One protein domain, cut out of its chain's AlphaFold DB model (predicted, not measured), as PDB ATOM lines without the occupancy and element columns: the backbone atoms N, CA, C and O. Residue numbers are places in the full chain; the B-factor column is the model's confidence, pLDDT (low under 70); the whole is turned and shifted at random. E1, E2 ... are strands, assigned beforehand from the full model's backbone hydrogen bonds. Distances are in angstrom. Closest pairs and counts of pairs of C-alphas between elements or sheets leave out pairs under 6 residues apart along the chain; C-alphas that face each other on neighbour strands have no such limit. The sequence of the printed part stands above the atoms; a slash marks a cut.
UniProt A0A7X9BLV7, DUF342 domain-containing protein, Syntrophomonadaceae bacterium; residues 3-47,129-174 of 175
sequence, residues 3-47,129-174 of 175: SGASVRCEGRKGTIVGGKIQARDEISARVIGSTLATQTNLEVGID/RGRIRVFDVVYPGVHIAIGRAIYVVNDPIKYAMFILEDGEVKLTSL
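This is residues 3 to 47 and 129 to 174 of the 175 residues of the protein "DUF342 domain-containing protein" of Syntrophomonadaceae bacterium (UniProt A0A7X9BLV7). Two sheets lie face to face as a rounded sandwich, E1, E3, E5, E8 and E9 making one layer and E2, E4, E6 and E7 the other, with the strands of the two layers at 35 degrees. The five-stranded layer is twisted, and E5 and E8, side by side in it, both bend. The printed part has 91 residues with nine named strands, E1 to E9 in order along the chain, and no named helix, so the class is all strand. Both sheets are mixed, in the orders E1 E3 E5 E8 E9 and E2 E4 E6 E7. The whole is compact, with a radius of gyration of the C-alphas of 11.5 A and spans of 30 by 26 by 24 A.

Find C-alpha 6 at (-39.319, 66.170, 32.592), where E1 begins; it runs over residues 6 to 9. E2 follows at residues 19 to 23, 13.8 A long, then E3 at residues 26 to 32, 13.9 A, and E4 at residues 40 to 44, 13.4 A. Beyond the cut, look for E5 from C-alpha 131 at (-43.726, 71.092, 39.671) to residue 138, 14.2 A. E6 holds residues 142 to 146, 13.0 A, and E7 residues 149 to 152. E8, residues 157 to 165, is the longest at 18.7 A, and E9, residues 168 to 173, 16.1 A, ends at C-alpha 173 at (-39.431, 74.094, 50.810).

Start at edge strand E1, parallel to E3, with N 7 and O 26 at 2.9 A. E3 is parallel to E5, with N 29 and O 133 at 3.0 A. E5 bends by 104 degrees at residue 135 and E8 by 77 degrees at residue 160; they are antiparallel, with N 134 and O 160 at 2.8 A. E8 and E9 form a hairpin, with N 163 and O 170 at 3.1 A. In the other sheet E2 is parallel to E4, with N 21 and O 41 at 2.9 A, and E4 to E6, with N 42 and O 143 at 2.8 A. E6 and E7 form a hairpin, with N 144 and O 151 at 2.8 A. Between the sheets, the closest C-alphas of E1 and E2, Ser 6 and Ala 23, are 5.2 A apart, and those of E7 and E9, Ala 149 and Glu 168, 5.4 A. E1 and E9 are apart.

The C-alphas farthest apart, those of Arg 12 and Asp 166, are 33.8 A apart. Residues 48 to 128 are not printed, and C-alphas 47 and 129 are 11.3 A apart across this cut. Of the links printed whole, none is long. Mean pLDDT of the printed part is 88.3, and residues 3 to 4 are under 70.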
ATOM      1  N   SER A   3     -39.039  68.654  26.559       62.12
ATOM      2  CA  SER A   3     -38.961  67.243  26.938       62.12
ATOM      3  C   SER A   3     -40.364  66.748  27.285       62.12
ATOM      4  O   SER A   3     -41.126  67.456  27.944       62.12
ATOM      5  N   GLY A   4     -40.719  65.545  26.827       64.81
ATOM      6  CA  GLY A   4     -42.075  65.001  26.951       64.81
ATOM      7  C   GLY A   4     -42.560  64.834  28.394       64.81
ATOM      8  O   GLY A   4     -43.724  65.104  28.662       64.81
ATOM      9  N   ALA A   5     -41.684  64.448  29.327       77.00
ATOM     10  CA  ALA A   5     -42.054  64.207  30.729       77.00
ATOM     11  C   ALA A   5     -41.389  65.200  31.692       77.00
ATOM     12  O   ALA A   5     -42.067  65.898  32.444       77.00
ATOM     13  N   SER A   6     -40.059  65.315  31.655       85.88
ATOM     14  CA  SER A   6     -39.319  66.170  32.592       85.88
ATOM     15  C   SER A   6     -38.067  66.775  31.965       85.88
ATOM     16  O   SER A   6     -37.422  66.146  31.121       85.88
ATOM     17  N   VAL A   7     -37.686  67.970  32.410       87.94
ATOM     18  CA  VAL A   7     -36.398  68.609  32.099       87.94
ATOM     19  C   VAL A   7     -35.582  68.655  33.383       87.94
ATOM     20  O   VAL A   7     -36.031  69.241  34.360       87.94
ATOM     21  N   ARG A   8     -34.397  68.035  33.393       89.94
ATOM     22  CA  ARG A   8     -33.534  67.970  34.581       89.94
ATOM     23  C   ARG A   8     -32.141  68.510  34.285       89.94
ATOM     24  O   ARG A   8     -31.402  67.935  33.489       89.94
ATOM     25  N   CYS A   9     -31.782  69.586  34.969       86.94
ATOM     26  CA  CYS A   9     -30.489  70.260  34.922       86.94
ATOM     27  C   CYS A   9     -29.862  70.255  36.328       86.94
ATOM     28  O   CYS A   9     -29.645  71.302  36.930       86.94
ATOM     29  N   GLU A  10     -29.604  69.070  36.881       80.81
ATOM     30  CA  GLU A  10     -29.226  68.886  38.300       80.81
ATOM     31  C   GLU A  10     -27.708  68.823  38.540       80.81
ATOM     32  O   GLU A  10     -27.239  68.770  39.677       80.81
ATOM     33  N   GLY A  11     -26.908  68.836  37.469       81.88
ATOM     34  CA  GLY A  11     -25.450  68.789  37.569       81.88
ATOM     35  C   GLY A  11     -24.852  69.989  38.319       81.88
ATOM     36  O   GLY A  11     -25.493  71.019  38.529       81.88
ATOM     37  N   ARG A  12     -23.558  69.907  38.663       75.69
ATOM     38  CA  ARG A  12     -22.813  71.003  39.326       75.69
ATOM     39  C   ARG A  12     -22.906  72.355  38.596       75.69
ATOM     40  O   ARG A  12     -22.825  73.384  39.251       75.69
ATOM     41  N   LYS A  13     -23.089  72.345  37.271       78.25
ATOM     42  CA  LYS A  13     -23.289  73.531  36.412       78.25
ATOM     43  C   LYS A  13     -24.709  73.606  35.826       78.25
ATOM     44  O   LYS A  13     -24.907  74.120  34.731       78.25
ATOM     45  N   GLY A  14     -25.680  72.996  36.498       83.88
ATOM     46  CA  GLY A  14     -27.051  72.864  36.030       83.88
ATOM     47  C   GLY A  14     -27.819  74.179  36.094       83.88
ATOM     48  O   GLY A  14     -28.555  74.421  37.048       83.88
ATOM     49  N   THR A  15     -27.638  75.032  35.092       88.12
ATOM     50  CA  THR A  15     -28.264  76.352  35.041       88.12
ATOM     51  C   THR A  15     -29.206  76.460  33.853       88.12
ATOM     52  O   THR A  15     -28.870  76.066  32.738       88.12
ATOM     53  N   ILE A  16     -30.380  77.032  34.091       90.94
ATOM     54  CA  ILE A  16     -31.316  77.451  33.057       90.94
ATOM     55  C   ILE A  16     -31.246  78.973  32.962       90.94
ATOM     56  O   ILE A  16     -31.626  79.656  33.908       90.94
ATOM     57  N   VAL A  17     -30.796  79.507  31.826       89.50
ATOM     58  CA  VAL A  17     -30.808  80.952  31.561       89.50
ATOM     59  C   VAL A  17     -31.475  81.214  30.223       89.50
ATOM     60  O   VAL A  17     -30.994  80.752  29.190       89.50
ATOM     61  N   GLY A  18     -32.541  82.006  30.247       86.00
ATOM     62  CA  GLY A  18     -33.160  82.549  29.051       86.00
ATOM     63  C   GLY A  18     -34.065  81.581  28.291       86.00
ATOM     64  O   GLY A  18     -33.964  80.355  28.369       86.00
ATOM     65  N   GLY A  19     -34.964  82.174  27.511       88.50
ATOM     66  CA  GLY A  19     -35.835  81.457  26.590       88.50
ATOM     67  C   GLY A  19     -37.035  80.802  27.269       88.50
ATOM     68  O   GLY A  19     -37.492  81.223  28.330       88.50
ATOM     69  N   LYS A  20     -37.580  79.784  26.598       89.94
ATOM     70  CA  LYS A  20     -38.786  79.070  27.019       89.94
ATOM     71  C   LYS A  20     -38.504  77.576  27.178       89.94
ATOM     72  O   LYS A  20     -38.014  76.920  26.247       89.94
ATOM     73  N   ILE A  21     -38.830  77.043  28.353       90.56
ATOM     74  CA  ILE A  21     -38.694  75.626  28.694       90.56
ATOM     75  C   ILE A  21     -40.050  75.095  29.125       90.56
ATOM     76  O   ILE A  21     -40.736  75.706  29.939       90.56
ATOM     77  N   GLN A  22     -40.426  73.955  28.551       88.75
ATOM     78  CA  GLN A  22     -41.714  73.323  28.798       88.75
ATOM     79  C   GLN A  22     -41.516  71.837  29.099       88.75
ATOM     80  O   GLN A  22     -40.749  71.159  28.404       88.75
ATOM     81  N   ALA A  23     -42.220  71.339  30.113       87.62
ATOM     82  CA  ALA A  23     -42.281  69.920  30.454       87.62
ATOM     83  C   ALA A  23     -43.695  69.539  30.905       87.62
ATOM     84  O   ALA A  23     -44.448  70.390  31.372       87.62
ATOM     85  N   ARG A  24     -44.067  68.261  30.803       84.06
ATOM     86  CA  ARG A  24     -45.379  67.806  31.281       84.06
ATOM     87  C   ARG A  24     -45.439  67.763  32.812       84.06
ATOM     88  O   ARG A  24     -46.367  68.323  33.386       84.06
ATOM     89  N   ASP A  25     -44.433  67.173  33.459       86.56
ATOM     90  CA  ASP A  25     -44.480  66.857  34.893       86.56
ATOM     91  C   ASP A  25     -43.526  67.719  35.729       86.56
ATOM     92  O   ASP A  25     -43.924  68.280  36.750       86.56
ATOM     93  N   GLU A  26     -42.261  67.842  35.320       90.00
ATOM     94  CA  GLU A  26     -41.242  68.464  36.173       90.00
ATOM     95  C   GLU A  26     -40.170  69.227  35.392       90.00
ATOM     96  O   GLU A  26     -39.639  68.740  34.392       90.00
ATOM     97  N   ILE A  27     -39.801  70.404  35.900       93.00
ATOM     98  CA  ILE A  27     -38.554  71.091  35.548       93.00
ATOM     99  C   ILE A  27     -37.701  71.179  36.810       93.00
ATOM    100  O   ILE A  27     -38.130  71.753  37.807       93.00
ATOM    101  N   SER A  28     -36.487  70.641  36.774       93.31
ATOM    102  CA  SER A  28     -35.540  70.735  37.881       93.31
ATOM    103  C   SER A  28     -34.228  71.355  37.410       93.31
ATOM    104  O   SER A  28     -33.713  71.028  36.338       93.31
ATOM    105  N   ALA A  29     -33.684  72.290  38.184       94.06
ATOM    106  CA  ALA A  29     -32.386  72.892  37.903       94.06
ATOM    107  C   ALA A  29     -31.698  73.373  39.176       94.06
ATOM    108  O   ALA A  29     -32.346  73.660  40.180       94.06
ATOM    109  N   ARG A  30     -30.368  73.488  39.141       92.50
ATOM    110  CA  ARG A  30     -29.623  74.080  40.253       92.50
ATOM    111  C   ARG A  30     -29.888  75.578  40.337       92.50
ATOM    112  O   ARG A  30     -30.342  76.060  41.367       92.50
ATOM    113  N   VAL A  31     -29.659  76.286  39.237       92.81
ATOM    114  CA  VAL A  31     -29.852  77.737  39.141       92.81
ATOM    115  C   VAL A  31     -30.812  78.057  38.000       92.81
ATOM    116  O   VAL A  31     -30.691  77.485  36.916       92.81
ATOM    117  N   ILE A  32     -31.754  78.974  38.221       94.44
ATOM    118  CA  ILE A  32     -32.715  79.415  37.202       94.44
ATOM    119  C   ILE A  32     -32.677  80.935  37.065       94.44
ATOM    120  O   ILE A  32     -32.746  81.666  38.050       94.44
ATOM    121  N   GLY A  33     -32.611  81.409  35.825       91.38
ATOM    122  CA  GLY A  33     -32.455  82.818  35.502       91.38
ATOM    123  C   GLY A  33     -31.020  83.301  35.700       91.38
ATOM    124  O   GLY A  33     -30.072  82.524  35.808       91.38
ATOM    125  N   SER A  34     -30.860  84.619  35.728       90.88
ATOM    126  CA  SER A  34     -29.564  85.284  35.881       90.88
ATOM    127  C   SER A  34     -29.727  86.586  36.651       90.88
ATOM    128  O   SER A  34     -30.775  87.219  36.547       90.88
ATOM    129  N   THR A  35     -28.660  87.066  37.283       85.06
ATOM    130  CA  THR A  35     -28.597  88.409  37.889       85.06
ATOM    131  C   THR A  35     -28.850  89.547  36.895       85.06
ATOM    132  O   THR A  35     -29.289  90.615  37.299       85.06
ATOM    133  N   LEU A  36     -28.635  89.310  35.597       84.69
ATOM    134  CA  LEU A  36     -28.943  90.249  34.510       84.69
ATOM    135  C   LEU A  36     -30.438  90.280  34.127       84.69
ATOM    136  O   LEU A  36     -30.784  90.844  33.095       84.69
ATOM    137  N   ALA A  37     -31.313  89.639  34.912       78.81
ATOM    138  CA  ALA A  37     -32.762  89.572  34.691       78.81
ATOM    139  C   ALA A  37     -33.171  89.064  33.291       78.81
ATOM    140  O   ALA A  37     -34.198  89.460  32.740       78.81
ATOM    141  N   THR A  38     -32.374  88.159  32.706       87.00
ATOM    142  CA  THR A  38     -32.697  87.527  31.421       87.00
ATOM    143  C   THR A  38     -34.049  86.824  31.502       87.00
ATOM    144  O   THR A  38     -34.225  85.889  32.293       87.00
ATOM    145  N   GLN A  39     -34.985  87.236  30.644       88.62
ATOM    146  CA  GLN A  39     -36.332  86.677  30.617       88.62
ATOM    147  C   GLN A  39     -36.285  85.161  30.399       88.62
ATOM    148  O   GLN A  39     -35.802  84.668  29.374       88.62
ATOM    149  N   THR A  40     -36.795  84.426  31.384       93.00
ATOM    150  CA  THR A  40     -36.800  82.962  31.405       93.00
ATOM    151  C   THR A  40     -38.209  82.493  31.727       93.00
ATOM    152  O   THR A  40     -38.731  82.801  32.794       93.00
ATOM    153  N   ASN A  41     -38.820  81.745  30.813       93.44
ATOM    154  CA  ASN A  41     -40.190  81.263  30.952       93.44
ATOM    155  C   ASN A  41     -40.178  79.747  31.148       93.44
ATOM    156  O   ASN A  41     -39.734  79.007  30.265       93.44
ATOM    157  N   LEU A  42     -40.678  79.291  32.290       92.62
ATOM    158  CA  LEU A  42     -40.821  77.881  32.620       92.62
ATOM    159  C   LEU A  42     -42.297  77.522  32.663       92.62
ATOM    160  O   LEU A  42     -43.059  78.162  33.377       92.62
ATOM    161  N   GLU A  43     -42.696  76.490  31.929       90.25
ATOM    162  CA  GLU A  43     -44.074  76.005  31.946       90.25
ATOM    163  C   GLU A  43     -44.104  74.504  32.250       90.25
ATOM    164  O   GLU A  43     -43.445  73.709  31.573       90.25
ATOM    165  N   VAL A  44     -44.877  74.111  33.261       89.75
ATOM    166  CA  VAL A  44     -45.120  72.706  33.619       89.75
ATOM    167  C   VAL A  44     -46.599  72.428  33.836       89.75
ATOM    168  O   VAL A  44     -47.405  73.342  34.003       89.75
ATOM    169  N   GLY A  45     -46.979  71.153  33.846       84.06
ATOM    170  CA  GLY A  45     -48.354  70.758  34.117       84.06
ATOM    171  C   GLY A  45     -49.296  70.991  32.941       84.06
ATOM    172  O   GLY A  45     -50.495  71.022  33.134       84.06
ATOM    173  N   ILE A  46     -48.809  71.164  31.717       81.31
ATOM    174  CA  ILE A  46     -49.635  71.016  30.514       81.31
ATOM    175  C   ILE A  46     -48.786  70.261  29.505       81.31
ATOM    176  O   ILE A  46     -47.604  70.563  29.351       81.31
ATOM    177  N   ASP A  47     -49.381  69.285  28.822       80.38
ATOM    178  CA  ASP A  47     -48.706  68.618  27.716       80.38
ATOM    179  C   ASP A  47     -48.341  69.652  26.633       80.38
ATOM    180  O   ASP A  47     -49.242  70.301  26.084       80.38
ATOM    181  N   ARG A 129     -50.308  68.156  38.527       73.44
ATOM    182  CA  ARG A 129     -49.072  67.451  38.929       73.44
ATOM    183  C   ARG A 129     -47.764  68.128  38.515       73.44
ATOM    184  O   ARG A 129     -46.700  67.601  38.821       73.44
ATOM    185  N   GLY A 130     -47.839  69.275  37.839       85.88
ATOM    186  CA  GLY A 130     -46.660  70.029  37.421       85.88
ATOM    187  C   GLY A 130     -45.903  70.611  38.616       85.88
ATOM    188  O   GLY A 130     -46.519  71.206  39.499       85.88
ATOM    189  N   ARG A 131     -44.574  70.476  38.638       91.06
ATOM    190  CA  ARG A 131     -43.726  71.092  39.671       91.06
ATOM    191  C   ARG A 131     -42.402  71.606  39.124       91.06
ATOM    192  O   ARG A 131     -41.866  71.065  38.158       91.06
ATOM    193  N   ILE A 132     -41.858  72.637  39.763       93.75
ATOM    194  CA  ILE A 132     -40.534  73.175  39.433       93.75
ATOM    195  C   ILE A 132     -39.644  73.121  40.667       93.75
ATOM    196  O   ILE A 132     -40.022  73.650  41.707       93.75
ATOM    197  N   ARG A 133     -38.475  72.487  40.560       94.19
ATOM    198  CA  ARG A 133     -37.508  72.333  41.660       94.19
ATOM    199  C   ARG A 133     -36.247  73.145  41.388       94.19
ATOM    200  O   ARG A 133     -35.646  73.025  40.319       94.19
ATOM    201  N   VAL A 134     -35.833  73.934  42.373       94.25
ATOM    202  CA  VAL A 134     -34.659  74.806  42.302       94.25
ATOM    203  C   VAL A 134     -33.713  74.487  43.451       94.25
ATOM    204  O   VAL A 134     -33.998  74.807  44.602       94.25
ATOM    205  N   PHE A 135     -32.577  73.860  43.148       92.94
ATOM    206  CA  PHE A 135     -31.663  73.352  44.182       92.94
ATOM    207  C   PHE A 135     -30.699  74.394  44.761       92.94
ATOM    208  O   PHE A 135     -30.003  74.078  45.719       92.94
ATOM    209  N   ASP A 136     -30.601  75.592  44.186       92.81
ATOM    210  CA  ASP A 136     -29.724  76.660  44.681       92.81
ATOM    211  C   ASP A 136     -30.465  77.997  44.699       92.81
ATOM    212  O   ASP A 136     -30.917  78.422  45.760       92.81
ATOM    213  N   VAL A 137     -30.678  78.625  43.537       93.62
ATOM    214  CA  VAL A 137     -31.342  79.934  43.451       93.62
ATOM    215  C   VAL A 137     -32.132  80.117  42.156       93.62
ATOM    216  O   VAL A 137     -31.690  79.727  41.074       93.62
ATOM    217  N   VAL A 138     -33.301  80.746  42.266       94.94
ATOM    218  CA  VAL A 138     -34.046  81.323  41.145       94.94
ATOM    219  C   VAL A 138     -33.961  82.841  41.226       94.94
ATOM    220  O   VAL A 138     -34.205  83.425  42.280       94.94
ATOM    221  N   TYR A 139     -33.564  83.473  40.126       95.38
ATOM    222  CA  TYR A 139     -33.381  84.918  40.040       95.38
ATOM    223  C   TYR A 139     -34.647  85.649  39.566       95.38
ATOM    224  O   TYR A 139     -35.509  85.038  38.927       95.38
ATOM    225  N   PRO A 140     -34.742  86.967  39.822       94.00
ATOM    226  CA  PRO A 140     -35.803  87.807  39.281       94.00
ATOM    227  C   PRO A 140     -35.899  87.770  37.751       94.00
ATOM    228  O   PRO A 140     -34.901  87.574  37.052       94.00
ATOM    229  N   GLY A 141     -37.109  87.983  37.225       90.25
ATOM    230  CA  GLY A 141     -37.398  87.942  35.781       90.25
ATOM    231  C   GLY A 141     -37.753  86.546  35.251       90.25
ATOM    232  O   GLY A 141     -38.053  86.377  34.062       90.25
ATOM    233  N   VAL A 142     -37.762  85.543  36.133       94.94
ATOM    234  CA  VAL A 142     -38.240  84.193  35.830       94.94
ATOM    235  C   VAL A 142     -39.762  84.153  35.960       94.94
ATOM    236  O   VAL A 142     -40.323  84.501  36.997       94.94
ATOM    237  N   HIS A 143     -40.423  83.699  34.899       94.88
ATOM    238  CA  HIS A 143     -41.863  83.483  34.857       94.88
ATOM    239  C   HIS A 143     -42.132  81.987  34.950       94.88
ATOM    240  O   HIS A 143     -41.680  81.210  34.108       94.88
ATOM    241  N   ILE A 144     -42.870  81.591  35.975       93.94
ATOM    242  CA  ILE A 144     -43.232  80.209  36.252       93.94
ATOM    243  C   ILE A 144     -44.714  80.052  35.960       93.94
ATOM    244  O   ILE A 144     -45.541  80.706  36.582       93.94
ATOM    245  N   ALA A 145     -45.056  79.172  35.031       91.06
ATOM    246  CA  ALA A 145     -46.424  78.759  34.790       91.06
ATOM    247  C   ALA A 145     -46.591  77.291  35.188       91.06
ATOM    248  O   ALA A 145     -45.885  76.420  34.677       91.06
ATOM    249  N   ILE A 146     -47.540  77.011  36.078       90.00
ATOM    250  CA  ILE A 146     -47.951  75.645  36.411       90.00
ATOM    251  C   ILE A 146     -49.432  75.525  36.072       90.00
ATOM    252  O   ILE A 146     -50.278  76.171  36.692       90.00
ATOM    253  N   GLY A 147     -49.756  74.746  35.041       84.81
ATOM    254  CA  GLY A 147     -51.109  74.749  34.491       84.81
ATOM    255  C   GLY A 147     -51.471  76.133  33.933       84.81
ATOM    256  O   GLY A 147     -50.847  76.623  32.987       84.81
ATOM    257  N   ARG A 148     -52.490  76.764  34.531       79.62
ATOM    258  CA  ARG A 148     -52.958  78.124  34.196       79.62
ATOM    259  C   ARG A 148     -52.442  79.203  35.147       79.62
ATOM    260  O   ARG A 148     -52.558  80.383  34.825       79.62
ATOM    261  N   ALA A 149     -51.913  78.811  36.301       87.00
ATOM    262  CA  ALA A 149     -51.436  79.746  37.300       87.00
ATOM    263  C   ALA A 149     -50.041  80.241  36.915       87.00
ATOM    264  O   ALA A 149     -49.197  79.460  36.468       87.00
ATOM    265  N   ILE A 150     -49.818  81.543  37.075       90.62
ATOM    266  CA  ILE A 150     -48.553  82.198  36.754       90.62
ATOM    267  C   ILE A 150     -47.991  82.801  38.034       90.62
ATOM    268  O   ILE A 150     -48.699  83.469  38.781       90.62
ATOM    269  N   TYR A 151     -46.701  82.591  38.242       93.88
ATOM    270  CA  TYR A 151     -45.910  83.196  39.293       93.88
ATOM    271  C   TYR A 151     -44.720  83.911  38.677       93.88
ATOM    272  O   TYR A 151     -43.980  83.336  37.876       93.88
ATOM    273  N   VAL A 152     -44.530  85.168  39.056       94.31
ATOM    274  CA  VAL A 152     -43.384  85.966  38.623       94.31
ATOM    275  C   VAL A 152     -42.432  86.094  39.796       94.31
ATOM    276  O   VAL A 152     -42.806  86.575  40.864       94.31
ATOM    277  N   VAL A 153     -41.198  85.644  39.595       94.38
ATOM    278  CA  VAL A 153     -40.141  85.789  40.590       94.38
ATOM    279  C   VAL A 153     -39.649  87.233  40.547       94.38
ATOM    280  O   VAL A 153     -39.071  87.664  39.546       94.38
ATOM    281  N   ASN A 154     -39.893  87.972  41.629       92.38
ATOM    282  CA  ASN A 154     -39.478  89.372  41.777       92.38
ATOM    283  C   ASN A 154     -38.191  89.518  42.596       92.38
ATOM    284  O   ASN A 154     -37.391  90.407  42.320       92.38
ATOM    285  N   ASP A 155     -37.956  88.598  43.531       92.88
ATOM    286  CA  ASP A 155     -36.783  88.568  44.401       92.88
ATOM    287  C   ASP A 155     -36.071  87.214  44.290       92.88
ATOM    288  O   ASP A 155     -36.725  86.208  44.006       92.88
ATOM    289  N   PRO A 156     -34.743  87.142  44.500       93.25
ATOM    290  CA  PRO A 156     -34.029  85.874  44.475       93.25
ATOM    291  C   PRO A 156     -34.548  84.908  45.549       93.25
ATOM    292  O   PRO A 156     -34.499  85.217  46.740       93.25
ATOM    293  N   ILE A 157     -34.970  83.709  45.144       94.44
ATOM    294  CA  ILE A 157     -35.458  82.674  46.064       94.44
ATOM    295  C   ILE A 157     -34.498  81.493  46.043       94.44
ATOM    296  O   ILE A 157     -34.129  81.005  44.974       94.44
ATOM    297  N   LYS A 158     -34.082  81.027  47.221       93.50
ATOM    298  CA  LYS A 158     -33.173  79.885  47.359       93.50
ATOM    299  C   LYS A 158     -33.914  78.617  47.755       93.50
ATOM    300  O   LYS A 158     -34.896  78.700  48.482       93.50
ATOM    301  N   TYR A 159     -33.403  77.466  47.311       92.00
ATOM    302  CA  TYR A 159     -33.886  76.133  47.712       92.00
ATOM    303  C   TYR A 159     -35.417  75.988  47.640       92.00
ATOM    304  O   TYR A 159     -36.076  75.589  48.601       92.00
ATOM    305  N   ALA A 160     -35.980  76.361  46.494       92.38
ATOM    306  CA  ALA A 160     -37.414  76.512  46.311       92.38
ATOM    307  C   ALA A 160     -38.011  75.400  45.458       92.38
ATOM    308  O   ALA A 160     -37.427  74.959  44.463       92.38
ATOM    309  N   MET A 161     -39.234  75.017  45.798       93.69
ATOM    310  CA  MET A 161     -40.090  74.216  44.944       93.69
ATOM    311  C   MET A 161     -41.395  74.967  44.688       93.69
ATOM    312  O   MET A 161     -42.009  75.496  45.609       93.69
ATOM    313  N   PHE A 162     -41.818  75.014  43.430       94.25
ATOM    314  CA  PHE A 162     -43.073  75.632  43.017       94.25
ATOM    315  C   PHE A 162     -44.065  74.538  42.651       94.25
ATOM    316  O   PHE A 162     -43.745  73.655  41.845       94.25
ATOM    317  N   ILE A 163     -45.254  74.603  43.241       91.62
ATOM    318  CA  ILE A 163     -46.351  73.656  43.027       91.62
ATOM    319  C   ILE A 163     -47.653  74.411  42.779       91.62
ATOM    320  O   ILE A 163     -47.795  75.556  43.201       91.62
ATOM    321  N   LEU A 164     -48.598  73.770  42.094       88.75
ATOM    322  CA  LEU A 164     -49.959  74.281  41.965       88.75
ATOM    323  C   LEU A 164     -50.800  73.780  43.141       88.75
ATOM    324  O   LEU A 164     -50.990  72.575  43.291       88.75
ATOM    325  N   GLU A 165     -51.323  74.701  43.940       86.19
ATOM    326  CA  GLU A 165     -52.165  74.413  45.099       86.19
ATOM    327  C   GLU A 165     -53.296  75.446  45.163       86.19
ATOM    328  O   GLU A 165     -53.055  76.641  45.024       86.19
ATOM    329  N   ASP A 166     -54.542  74.988  45.303       83.88
ATOM    330  CA  ASP A 166     -55.750  75.836  45.289       83.88
ATOM    331  C   ASP A 166     -55.901  76.738  44.046       83.88
ATOM    332  O   ASP A 166     -56.564  77.770  44.079       83.88
ATOM    333  N   GLY A 167     -55.303  76.340  42.917       82.44
ATOM    334  CA  GLY A 167     -55.332  77.121  41.675       82.44
ATOM    335  C   GLY A 167     -54.289  78.238  41.605       82.44
ATOM    336  O   GLY A 167     -54.241  78.949  40.602       82.44
ATOM    337  N   GLU A 168     -53.418  78.351  42.606       87.44
ATOM    338  CA  GLU A 168     -52.308  79.297  42.646       87.44
ATOM    339  C   GLU A 168     -50.966  78.565  42.697       87.44
ATOM    340  O   GLU A 168     -50.856  77.426  43.155       87.44
ATOM    341  N   VAL A 169     -49.913  79.212  42.201       90.94
ATOM    342  CA  VAL A 169     -48.560  78.678  42.356       90.94
ATOM    343  C   VAL A 169     -48.065  79.046  43.749       90.94
ATOM    344  O   VAL A 169     -47.822  80.221  44.028       90.94
ATOM    345  N   LYS A 170     -47.874  78.043  44.605       91.50
ATOM    346  CA  LYS A 170     -47.310  78.218  45.944       91.50
ATOM    347  C   LYS A 170     -45.841  77.821  45.978       91.50
ATOM    348  O   LYS A 170     -45.396  76.895  45.292       91.50
ATOM    349  N   LEU A 171     -45.096  78.545  46.806       91.62
ATOM    350  CA  LEU A 171     -43.721  78.225  47.150       91.62
ATOM    351  C   LEU A 171     -43.722  77.222  48.305       91.62
ATOM    352  O   LEU A 171     -44.341  77.465  49.338       91.62
ATOM    353  N   THR A 172     -42.993  76.127  48.151       87.44
ATOM    354  CA  THR A 172     -42.723  75.172  49.224       87.44
ATOM    355  C   THR A 172     -41.222  74.947  49.378       87.44
ATOM    356  O   THR A 172     -40.428  75.251  48.480       87.44
ATOM    357  N   SER A 173     -40.825  74.453  50.547       79.38
ATOM    358  CA  SER A 173     -39.431  74.094  50.810       79.38
ATOM    359  C   SER A 173     -39.057  72.856  50.005       79.38
ATOM    360  O   SER A 173     -39.872  71.948  49.835       79.38
ATOM    361  N   LEU A 174     -37.820  72.810  49.517       72.88
ATOM    362  CA  LEU A 174     -37.296  71.613  48.874       72.88
ATOM    363  C   LEU A 174     -37.159  70.497  49.926       72.88
ATOM    364  O   LEU A 174     -36.275  70.570  50.779       72.88
TER     365      LEU A 174